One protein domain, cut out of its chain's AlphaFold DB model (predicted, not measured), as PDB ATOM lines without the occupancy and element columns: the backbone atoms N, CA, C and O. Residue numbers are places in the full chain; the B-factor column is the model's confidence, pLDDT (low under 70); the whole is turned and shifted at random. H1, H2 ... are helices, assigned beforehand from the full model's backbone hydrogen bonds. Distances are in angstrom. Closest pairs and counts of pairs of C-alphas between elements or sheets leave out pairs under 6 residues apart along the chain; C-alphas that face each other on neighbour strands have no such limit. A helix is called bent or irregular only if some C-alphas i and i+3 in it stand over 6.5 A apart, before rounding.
ATOM      1  N   SER A   6     298.462 202.721 187.029       81.50
ATOM      2  CA  SER A   6     297.190 202.710 186.296       81.50
ATOM      3  C   SER A   6     296.130 201.953 187.093       81.50
ATOM      4  O   SER A   6     295.065 202.497 187.360       81.50
ATOM      5  N   THR A   7     296.461 200.773 187.613       78.50
ATOM      6  CA  THR A   7     295.570 199.980 188.477       78.50
ATOM      7  C   THR A   7     295.138 200.748 189.737       78.50
ATOM      8  O   THR A   7     293.962 200.726 190.097       78.50
ATOM      9  N   TYR A   8     296.056 201.484 190.376       78.00
ATOM     10  CA  TYR A   8     295.742 202.358 191.515       78.00
ATOM     11  C   TYR A   8     294.751 203.470 191.141       78.00
ATOM     12  O   TYR A   8     293.762 203.681 191.843       78.00
ATOM     13  N   TYR A   9     294.980 204.154 190.016       79.56
ATOM     14  CA  TYR A   9     294.088 205.211 189.539       79.56
ATOM     15  C   TYR A   9     292.725 204.663 189.108       79.56
ATOM     16  O   TYR A   9     291.713 205.267 189.441       79.56
ATOM     17  N   GLN A  10     292.670 203.508 188.443       77.06
ATOM     18  CA  GLN A  10     291.411 202.866 188.053       77.06
ATOM     19  C   GLN A  10     290.578 202.464 189.277       77.06
ATOM     20  O   GLN A  10     289.375 202.715 189.305       77.06
ATOM     21  N   PHE A  11     291.208 201.918 190.323       78.69
ATOM     22  CA  PHE A  11     290.531 201.626 191.588       78.69
ATOM     23  C   PHE A  11     289.988 202.898 192.257       78.69
ATOM     24  O   PHE A  11     288.833 202.934 192.673       78.69
ATOM     25  N   TYR A  12     290.796 203.963 192.314       74.06
ATOM     26  CA  TYR A  12     290.382 205.250 192.881       74.06
ATOM     27  C   TYR A  12     289.197 205.860 192.124       74.06
ATOM     28  O   TYR A  12     288.223 206.282 192.741       74.06
ATOM     29  N   GLN A  13     289.246 205.867 190.792       74.44
ATOM     30  CA  GLN A  13     288.158 206.382 189.962       74.44
ATOM     31  C   GLN A  13     286.889 205.537 190.122       74.44
ATOM     32  O   GLN A  13     285.805 206.089 190.264       74.44
ATOM     33  N   ALA A  14     287.005 204.207 190.185       73.38
ATOM     34  CA  ALA A  14     285.868 203.319 190.428       73.38
ATOM     35  C   ALA A  14     285.246 203.493 191.827       73.38
ATOM     36  O   ALA A  14     284.043 203.299 191.972       73.38
ATOM     37  N   TYR A  15     286.035 203.860 192.843       70.94
ATOM     38  CA  TYR A  15     285.552 204.163 194.194       70.94
ATOM     39  C   TYR A  15     284.819 205.513 194.258       70.94
ATOM     40  O   TYR A  15     283.726 205.595 194.813       70.94
ATOM     41  N   TYR A  16     285.388 206.562 193.654       65.88
ATOM     42  CA  TYR A  16     284.811 207.912 193.668       65.88
ATOM     43  C   TYR A  16     283.642 208.100 192.694       65.88
ATOM     44  O   TYR A  16     282.795 208.959 192.929       65.88
ATOM     45  N   ASN A  17     283.558 207.285 191.641       69.19
ATOM     46  CA  ASN A  17     282.471 207.335 190.663       69.19
ATOM     47  C   ASN A  17     281.276 206.435 191.028       69.19
ATOM     48  O   ASN A  17     280.398 206.256 190.189       69.19
ATOM     49  N   GLN A  18     281.212 205.868 192.243       64.50
ATOM     50  CA  GLN A  18     280.012 205.178 192.745       64.50
ATOM     51  C   GLN A  18     278.900 206.217 192.981       64.50
ATOM     52  O   GLN A  18     278.998 207.006 193.925       64.50
ATOM     53  N   PRO A  19     277.813 206.250 192.190       64.75
ATOM     54  CA  PRO A  19     276.745 207.200 192.422       64.75
ATOM     55  C   PRO A  19     275.747 206.557 193.368       64.75
ATOM     56  O   PRO A  19     274.900 205.786 192.923       64.75
ATOM     57  N   SER A  20     275.800 206.842 194.667       68.31
ATOM     58  CA  SER A  20     274.678 206.415 195.505       68.31
ATOM     59  C   SER A  20     274.574 207.089 196.865       68.31
ATOM     60  O   SER A  20     274.458 206.434 197.899       68.31
ATOM     61  N   THR A  21     274.463 208.420 196.867       73.06
ATOM     62  CA  THR A  21     273.832 209.134 197.991       73.06
ATOM     63  C   THR A  21     272.545 208.424 198.418       73.06
ATOM     64  O   THR A  21     272.329 208.230 199.603       73.06
ATOM     65  N   TRP A  22     271.759 207.918 197.460       76.81
ATOM     66  CA  TRP A  22     270.556 207.132 197.723       76.81
ATOM     67  C   TRP A  22     270.820 205.776 198.406       76.81
ATOM     68  O   TRP A  22     270.090 205.460 199.336       76.81
ATOM     69  N   LEU A  23     271.844 204.989 198.022       81.00
ATOM     70  CA  LEU A  23     272.158 203.725 198.721       81.00
ATOM     71  C   LEU A  23     272.577 204.015 200.152       81.00
ATOM     72  O   LEU A  23     272.143 203.321 201.063       81.00
ATOM     73  N   ARG A  24     273.393 205.056 200.348       76.94
ATOM     74  CA  ARG A  24     273.807 205.493 201.679       76.94
ATOM     75  C   ARG A  24     272.604 205.932 202.509       76.94
ATOM     76  O   ARG A  24     272.446 205.459 203.620       76.94
ATOM     77  N   THR A  25     271.718 206.751 201.947       82.06
ATOM     78  CA  THR A  25     270.493 207.191 202.624       82.06
ATOM     79  C   THR A  25     269.557 206.029 202.944       82.06
ATOM     80  O   THR A  25     269.028 205.978 204.048       82.06
ATOM     81  N   VAL A  26     269.361 205.081 202.024       84.25
ATOM     82  CA  VAL A  26     268.525 203.893 202.260       84.25
ATOM     83  C   VAL A  26     269.145 203.015 203.344       84.25
ATOM     84  O   VAL A  26     268.441 202.617 204.264       84.25
ATOM     85  N   ALA A  27     270.454 202.762 203.287       82.50
ATOM     86  CA  ALA A  27     271.160 201.991 204.306       82.50
ATOM     87  C   ALA A  27     271.085 202.662 205.686       82.50
ATOM     88  O   ALA A  27     270.769 201.991 206.663       82.50
ATOM     89  N   ASP A  28     271.307 203.976 205.762       79.56
ATOM     90  CA  ASP A  28     271.206 204.750 207.004       79.56
ATOM     91  C   ASP A  28     269.770 204.717 207.562       79.56
ATOM     92  O   ASP A  28     269.568 204.541 208.763       79.56
ATOM     93  N   THR A  29     268.764 204.815 206.685       80.56
ATOM     94  CA  THR A  29     267.347 204.765 207.076       80.56
ATOM     95  C   THR A  29     266.975 203.384 207.618       80.56
ATOM     96  O   THR A  29     266.468 203.298 208.728       80.56
ATOM     97  N   LEU A  30     267.286 202.307 206.890       82.50
ATOM     98  CA  LEU A  30     266.955 200.928 207.281       82.50
ATOM     99  C   LEU A  30     267.769 200.414 208.479       82.50
ATOM    100  O   LEU A  30     267.394 199.427 209.102       82.50
ATOM    101  N   SER A  31     268.887 201.065 208.808       79.06
ATOM    102  CA  SER A  31     269.714 200.716 209.974       79.06
ATOM    103  C   SER A  31     269.269 201.415 211.263       79.06
ATOM    104  O   SER A  31     269.875 201.191 212.311       79.06
ATOM    105  N   THR A  32     268.260 202.291 211.204       76.50
ATOM    106  CA  THR A  32     267.806 203.082 212.351       76.50
ATOM    107  C   THR A  32     266.522 202.497 212.929       76.50
ATOM    108  O   THR A  32     265.521 202.392 212.231       76.50
ATOM    109  N   HIS A  33     266.524 202.167 214.221       73.62
ATOM    110  CA  HIS A  33     265.317 201.693 214.894       73.62
ATOM    111  C   HIS A  33     264.306 202.834 215.112       73.62
ATOM    112  O   HIS A  33     264.707 203.932 215.521       73.62
ATOM    113  N   PRO A  34     263.003 202.604 214.873       76.44
ATOM    114  CA  PRO A  34     261.972 203.579 215.182       76.44
ATOM    115  C   PRO A  34     261.871 203.810 216.703       76.44
ATOM    116  O   PRO A  34     262.149 202.918 217.504       76.44
ATOM    117  N   ASP A  52     246.491 185.158 233.401       81.31
ATOM    118  CA  ASP A  52     246.975 183.823 233.743       81.31
ATOM    119  C   ASP A  52     248.390 183.899 234.331       81.31
ATOM    120  O   ASP A  52     249.338 184.332 233.666       81.31
ATOM    121  N   ALA A  53     248.521 183.468 235.586       82.19
ATOM    122  CA  ALA A  53     249.776 183.492 236.324       82.19
ATOM    123  C   ALA A  53     250.855 182.586 235.706       82.19
ATOM    124  O   ALA A  53     252.026 182.964 235.734       82.19
ATOM    125  N   GLU A  54     250.490 181.447 235.100       86.06
ATOM    126  CA  GLU A  54     251.469 180.542 234.472       86.06
ATOM    127  C   GLU A  54     252.113 181.196 233.244       86.06
ATOM    128  O   GLU A  54     253.323 181.108 233.030       86.06
ATOM    129  N   ILE A  55     251.310 181.911 232.451       82.50
ATOM    130  CA  ILE A  55     251.782 182.617 231.255       82.50
ATOM    131  C   ILE A  55     252.734 183.757 231.641       82.50
ATOM    132  O   ILE A  55     253.756 183.970 230.983       82.50
ATOM    133  N   VAL A  56     252.423 184.476 232.721       82.00
ATOM    134  CA  VAL A  56     253.275 185.553 233.241       82.00
ATOM    135  C   VAL A  56     254.597 184.997 233.775       82.00
ATOM    136  O   VAL A  56     255.659 185.538 233.461       82.00
ATOM    137  N   GLU A  57     254.568 183.897 234.526       86.31
ATOM    138  CA  GLU A  57     255.781 183.246 235.031       86.31
ATOM    139  C   GLU A  57     256.678 182.749 233.888       86.31
ATOM    140  O   GLU A  57     257.883 183.018 233.881       86.31
ATOM    141  N   ALA A  58     256.098 182.100 232.873       87.06
ATOM    142  CA  ALA A  58     256.833 181.644 231.695       87.06
ATOM    143  C   ALA A  58     257.496 182.806 230.934       87.06
ATOM    144  O   ALA A  58     258.631 182.674 230.466       87.06
ATOM    145  N   PHE A  59     256.829 183.962 230.850       83.88
ATOM    146  CA  PHE A  59     257.410 185.167 230.262       83.88
ATOM    147  C   PHE A  59     258.631 185.658 231.055       83.88
ATOM    148  O   PHE A  59     259.678 185.919 230.466       83.88
ATOM    149  N   TYR A  60     258.558 185.709 232.387       84.19
ATOM    150  CA  TYR A  60     259.713 186.087 233.212       84.19
ATOM    151  C   TYR A  60     260.864 185.076 233.137       84.19
ATOM    152  O   TYR A  60     262.029 185.478 233.096       84.19
ATOM    153  N   ALA A  61     260.566 183.777 233.062       87.88
ATOM    154  CA  ALA A  61     261.580 182.748 232.842       87.88
ATOM    155  C   ALA A  61     262.298 182.943 231.494       87.88
ATOM    156  O   ALA A  61     263.525 182.846 231.420       87.88
ATOM    157  N   PHE A  62     261.551 183.296 230.443       86.94
ATOM    158  CA  PHE A  62     262.118 183.660 229.147       86.94
ATOM    159  C   PHE A  62     263.038 184.890 229.244       86.94
ATOM    160  O   PHE A  62     264.167 184.838 228.752       86.94
ATOM    161  N   LEU A  63     262.624 185.960 229.937       84.19
ATOM    162  CA  LEU A  63     263.466 187.148 230.156       84.19
ATOM    163  C   LEU A  63     264.785 186.813 230.860       84.19
ATOM    164  O   LEU A  63     265.847 187.309 230.472       84.19
ATOM    165  N   ALA A  64     264.732 185.960 231.885       86.50
ATOM    166  CA  ALA A  64     265.918 185.535 232.620       86.50
ATOM    167  C   ALA A  64     266.908 184.777 231.719       86.50
ATOM    168  O   ALA A  64     268.122 184.989 231.805       86.50
ATOM    169  N   GLU A  65     266.403 183.935 230.817       88.81
ATOM    170  CA  GLU A  65     267.239 183.198 229.872       88.81
ATOM    171  C   GLU A  65     267.871 184.121 228.820       88.81
ATOM    172  O   GLU A  65     269.062 183.994 228.525       88.81
ATOM    173  N   ILE A  66     267.129 185.116 228.324       84.00
ATOM    174  CA  ILE A  66     267.668 186.152 227.431       84.00
ATOM    175  C   ILE A  66     268.833 186.892 228.102       84.00
ATOM    176  O   ILE A  66     269.926 186.958 227.532       84.00
ATOM    177  N   GLN A  67     268.670 187.346 229.348       83.06
ATOM    178  CA  GLN A  67     269.747 188.004 230.103       83.06
ATOM    179  C   GLN A  67     270.979 187.103 230.297       83.06
ATOM    180  O   GLN A  67     272.120 187.575 230.304       83.06
ATOM    181  N   ARG A  68     270.780 185.790 230.467       87.69
ATOM    182  CA  ARG A  68     271.881 184.821 230.565       87.69
ATOM    183  C   ARG A  68     272.659 184.731 229.251       87.69
ATOM    184  O   ARG A  68     273.893 184.734 229.274       87.69
ATOM    185  N   ILE A  69     271.960 184.673 228.117       85.88
ATOM    186  CA  ILE A  69     272.571 184.610 226.782       85.88
ATOM    187  C   ILE A  69     273.349 185.895 226.477       85.88
ATOM    188  O   ILE A  69     274.449 185.819 225.919       85.88
ATOM    189  N   GLU A  70     272.838 187.060 226.875       81.62
ATOM    190  CA  GLU A  70     273.561 188.323 226.713       81.62
ATOM    191  C   GLU A  70     274.894 188.326 227.457       81.62
ATOM    192  O   GLU A  70     275.933 188.604 226.858       81.62
ATOM    193  N   LYS A  71     274.893 187.933 228.737       84.00
ATOM    194  CA  LYS A  71     276.117 187.853 229.550       84.00
ATOM    195  C   LYS A  71     277.149 186.912 228.932       84.00
ATOM    196  O   LYS A  71     278.336 187.238 228.874       84.00
ATOM    197  N   GLU A  72     276.710 185.761 228.424       87.00
ATOM    198  CA  GLU A  72     277.594 184.825 227.726       87.00
ATOM    199  C   GLU A  72     278.116 185.392 226.398       87.00
ATOM    200  O   GLU A  72     279.281 185.189 226.046       87.00
ATOM    201  N   THR A  73     277.293 186.145 225.671       82.25
ATOM    202  CA  THR A  73     277.692 186.807 224.423       82.25
ATOM    203  C   THR A  73     278.716 187.904 224.684       82.25
ATOM    204  O   THR A  73     279.736 187.959 223.997       82.25
ATOM    205  N   GLU A  74     278.508 188.729 225.709       80.25
ATOM    206  CA  GLU A  74     279.480 189.727 226.149       80.25
ATOM    207  C   GLU A  74     280.808 189.091 226.548       80.25
ATOM    208  O   GLU A  74     281.866 189.541 226.109       80.25
ATOM    209  N   LYS A  75     280.763 188.019 227.346       85.06
ATOM    210  CA  LYS A  75     281.956 187.276 227.757       85.06
ATOM    211  C   LYS A  75     282.745 186.782 226.545       85.06
ATOM    212  O   LYS A  75     283.953 186.990 226.483       85.06
ATOM    213  N   ARG A  76     282.068 186.201 225.550       81.88
ATOM    214  CA  ARG A  76     282.689 185.750 224.291       81.88
ATOM    215  C   ARG A  76     283.209 186.911 223.445       81.88
ATOM    216  O   ARG A  76     284.255 186.791 222.826       81.88
ATOM    217  N   ASN A  77     282.509 188.042 223.418       76.69
ATOM    218  CA  ASN A  77     282.960 189.238 222.703       76.69
ATOM    219  C   ASN A  77     284.194 189.891 223.345       76.69
ATOM    220  O   ASN A  77     284.883 190.645 222.668       76.69
ATOM    221  N   ARG A  78     284.460 189.644 224.634       78.75
ATOM    222  CA  ARG A  78     285.661 190.125 225.340       78.75
ATOM    223  C   ARG A  78     286.820 189.127 225.297       78.75
ATOM    224  O   ARG A  78     287.941 189.486 225.647       78.75
ATOM    225  N   ASP A  79     286.565 187.889 224.881       83.19
ATOM    226  CA  ASP A  79     287.585 186.853 224.765       83.19
ATOM    227  C   ASP A  79     288.447 187.081 223.515       83.19
ATOM    228  O   ASP A  79     288.044 186.831 222.376       83.19
ATOM    229  N   THR A  80     289.674 187.549 223.731       78.00
ATOM    230  CA  THR A  80     290.640 187.846 222.667       78.00
ATOM    231  C   THR A  80     291.178 186.598 221.967       78.00
ATOM    232  O   THR A  80     291.810 186.719 220.917       78.00
ATOM    233  N   SER A  81     290.943 185.398 222.512       83.06
ATOM    234  CA  SER A  81     291.256 184.143 221.821       83.06
ATOM    235  C   SER A  81     290.301 183.881 220.643       83.06
ATOM    236  O   SER A  81     290.678 183.218 219.671       83.06
ATOM    237  N   LEU A  82     289.099 184.476 220.668       79.00
ATOM    238  CA  LEU A  82     288.095 184.394 219.607       79.00
ATOM    239  C   LEU A  82     288.350 185.461 218.528       79.00
ATOM    240  O   LEU A  82     287.746 186.533 218.497       79.00
ATOM    241  N   LYS A  83     289.238 185.130 217.585       69.88
ATOM    242  CA  LYS A  83     289.761 186.041 216.541       69.88
ATOM    243  C   LYS A  83     288.712 186.672 215.613       69.88
ATOM    244  O   LYS A  83     288.964 187.729 215.053       69.88
ATOM    245  N   ASN A  84     287.534 186.059 215.469       71.44
ATOM    246  CA  ASN A  84     286.439 186.592 214.642       71.44
ATOM    247  C   ASN A  84     285.510 187.551 215.410       71.44
ATOM    248  O   ASN A  84     284.501 187.992 214.868       71.44
ATOM    249  N   ARG A  85     285.803 187.824 216.688       65.69
ATOM    250  CA  ARG A  85     284.981 188.670 217.572       65.69
ATOM    251  C   ARG A  85     285.760 189.832 218.198       65.69
ATOM    252  O   ARG A  85     285.131 190.758 218.698       65.69
ATOM    253  N   CYS A  86     287.095 189.810 218.104       58.84
ATOM    254  CA  CYS A  86     288.008 190.817 218.650       58.84
ATOM    255  C   CYS A  86     289.071 191.219 217.606       58.84
ATOM    256  O   CYS A  86     289.788 190.351 217.111       58.84
ATOM    257  N   GLY A  87     289.221 192.514 217.297       57.94
ATOM    258  CA  GLY A  87     290.276 193.011 216.398       57.94
ATOM    259  C   GLY A  87     290.002 194.399 215.803       57.94
ATOM    260  O   GLY A  87     288.882 194.900 215.861       57.94
ATOM    261  N   ALA A  88     291.024 195.032 215.218       51.50
ATOM    262  CA  ALA A  88     290.878 196.321 214.537       51.50
ATOM    263  C   ALA A  88     289.941 196.185 213.321       51.50
ATOM    264  O   ALA A  88     290.173 195.353 212.448       51.50
ATOM    265  N   GLY A  89     288.874 196.987 213.282       55.25
ATOM    266  CA  GLY A  89     287.821 196.893 212.262       55.25
ATOM    267  C   GLY A  89     286.699 195.900 212.586       55.25
ATOM    268  O   GLY A  89     285.706 195.866 211.865       55.25
ATOM    269  N   VAL A  90     286.801 195.137 213.683       53.62
ATOM    270  CA  VAL A  90     285.687 194.334 214.200       53.62
ATOM    271  C   VAL A  90     284.837 195.237 215.084       53.62
ATOM    272  O   VAL A  90     285.208 195.555 216.214       53.62
ATOM    273  N   VAL A  91     283.685 195.673 214.571       54.59
ATOM    274  CA  VAL A  91     282.614 196.167 215.438       54.59
ATOM    275  C   VAL A  91     282.274 194.993 216.353       54.59
ATOM    276  O   VAL A  91     281.936 193.914 215.859       54.59
ATOM    277  N   TYR A  92     282.430 195.158 217.671       52.09
ATOM    278  CA  TYR A  92     281.933 194.174 218.637       52.09
ATOM    279  C   TYR A  92     280.523 193.761 218.212       52.09
ATOM    280  O   TYR A  92     279.797 194.610 217.697       52.09
ATOM    281  N   HIS A  93     280.116 192.504 218.420       52.72
ATOM    282  CA  HIS A  93     278.695 192.166 218.302       52.72
ATOM    283  C   HIS A  93     277.938 192.964 219.373       52.72
ATOM    284  O   HIS A  93     277.726 192.494 220.486       52.72
ATOM    285  N   ARG A  94     277.618 194.210 219.039       49.03
ATOM    286  CA  ARG A  94     276.907 195.203 219.826       49.03
ATOM    287  C   ARG A  94     275.446 195.136 219.404       49.03
ATOM    288  O   ARG A  94     274.835 196.146 219.111       49.03
ATOM    289  N   ASN A  95     274.927 193.919 219.348       52.31
ATOM    290  CA  ASN A  95     273.502 193.684 219.302       52.31
ATOM    291  C   ASN A  95     273.225 193.045 220.653       52.31
ATOM    292  O   ASN A  95     273.337 191.829 220.813       52.31
ATOM    293  N   PHE A  96     273.013 193.898 221.655       57.81
ATOM    294  CA  PHE A  96     272.353 193.457 222.875       57.81
ATOM    295  C   PHE A  96     271.023 192.831 222.428       57.81
ATOM    296  O   PHE A  96     270.399 193.341 221.497       57.81
ATOM    297  N   LEU A  97     270.615 191.700 222.998       56.00
ATOM    298  CA  LEU A  97     269.325 191.080 222.678       56.00
ATOM    299  C   LEU A  97     268.173 192.058 222.960       56.00
ATOM    300  O   LEU A  97     267.178 192.040 222.244       56.00
ATOM    301  N   HIS A  98     268.377 192.999 223.885       59.88
ATOM    302  CA  HIS A  98     267.540 194.186 224.111       59.88
ATOM    303  C   HIS A  98     267.422 195.166 222.925       59.88
ATOM    304  O   HIS A  98     266.684 196.134 223.013       59.88
ATOM    305  N   GLN A  99     268.164 194.964 221.834       67.25
ATOM    306  CA  GLN A  99     268.065 195.735 220.585       67.25
ATOM    307  C   GLN A  99     267.569 194.873 219.414       67.25
ATOM    308  O   GLN A  99     267.532 195.330 218.273       67.25
ATOM    309  N   VAL A 100     267.188 193.617 219.673       77.06
ATOM    310  CA  VAL A 100     266.543 192.770 218.668       77.06
ATOM    311  C   VAL A 100     265.043 193.067 218.696       77.06
ATOM    312  O   VAL A 100     264.426 192.880 219.744       77.06
TER     313      VAL A 100
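Overview. This is residues 6 to 34 and 52 to 100 of the 106 residues of the protein "Lipoxygenase 1" of Artemisia annua (UniProt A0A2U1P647). One long helix, H3, has an unnamed tail, residues 79 to 100, that turns at its end and folds back beside its second half, while an arm of two short helices, H1 and then H2, joined by a tight link, sticks out with residues 6 to 32. The free start of H3 and the free start of H1 lie at opposite ends of a long, thin outline, and the middle is loosely filled. The printed part has 78 residues, with three named helices in the order H1, H2, H3 and no named strand; the class is all helix. The whole is extended, with a radius of gyration of the C-alphas of 21.0 A, and only just flat, with spans of 70 by 35 by 11 A.

Along the chain. H1 is residues 6 to 16, with C-alpha 6 at (297.190, 202.710, 186.296). H2 is residues 21 to 30, from Thr 21 to Leu 30. H3, the longest helix, is residues 53 to 78 and measures 38.1 A from C-alpha 53 at (249.776, 183.492, 236.324) to C-alpha 78 at (285.661, 190.125, 225.340). Residues 79 to 100 hold no named element, and C-alpha 100 is at (266.543, 192.770, 218.668).

Arrangement. H1 and H2 are apart, though a tight link of 4 residues joins them. H1 and H3 are apart, and H2 and H3 are apart as well. Residues 6 to 32 stand free, of which 6 to 16 belong to H1 and 21 to 30 to H2. Residues 52 to 65 stand free too, of which 53 to 65 belong to H3. The C-alphas of residues 79 to 100 lie 5 to 20 A from the mean of the C-alphas. In H1, H2 and H3 every O i to N i+4 pair is within hydrogen-bond range, and no helix is bent or irregular.

Size, cuts and confidence. The two C-alphas farthest apart, those of Ser 6 and Asp 52, are 71.6 A apart, and the first and last printed C-alphas, of Ser 6 and Val 100, are 45.7 A apart. Residues 35 to 51 are not printed, and C-alphas 34 and 52 are 31.0 A apart across this cut. The link from H2 to H3 runs across the cut. The mean pLDDT of the printed part is 75.1; residues 16 to 20, residue 83 and residues 85 to 99 are under 70 in this predicted model.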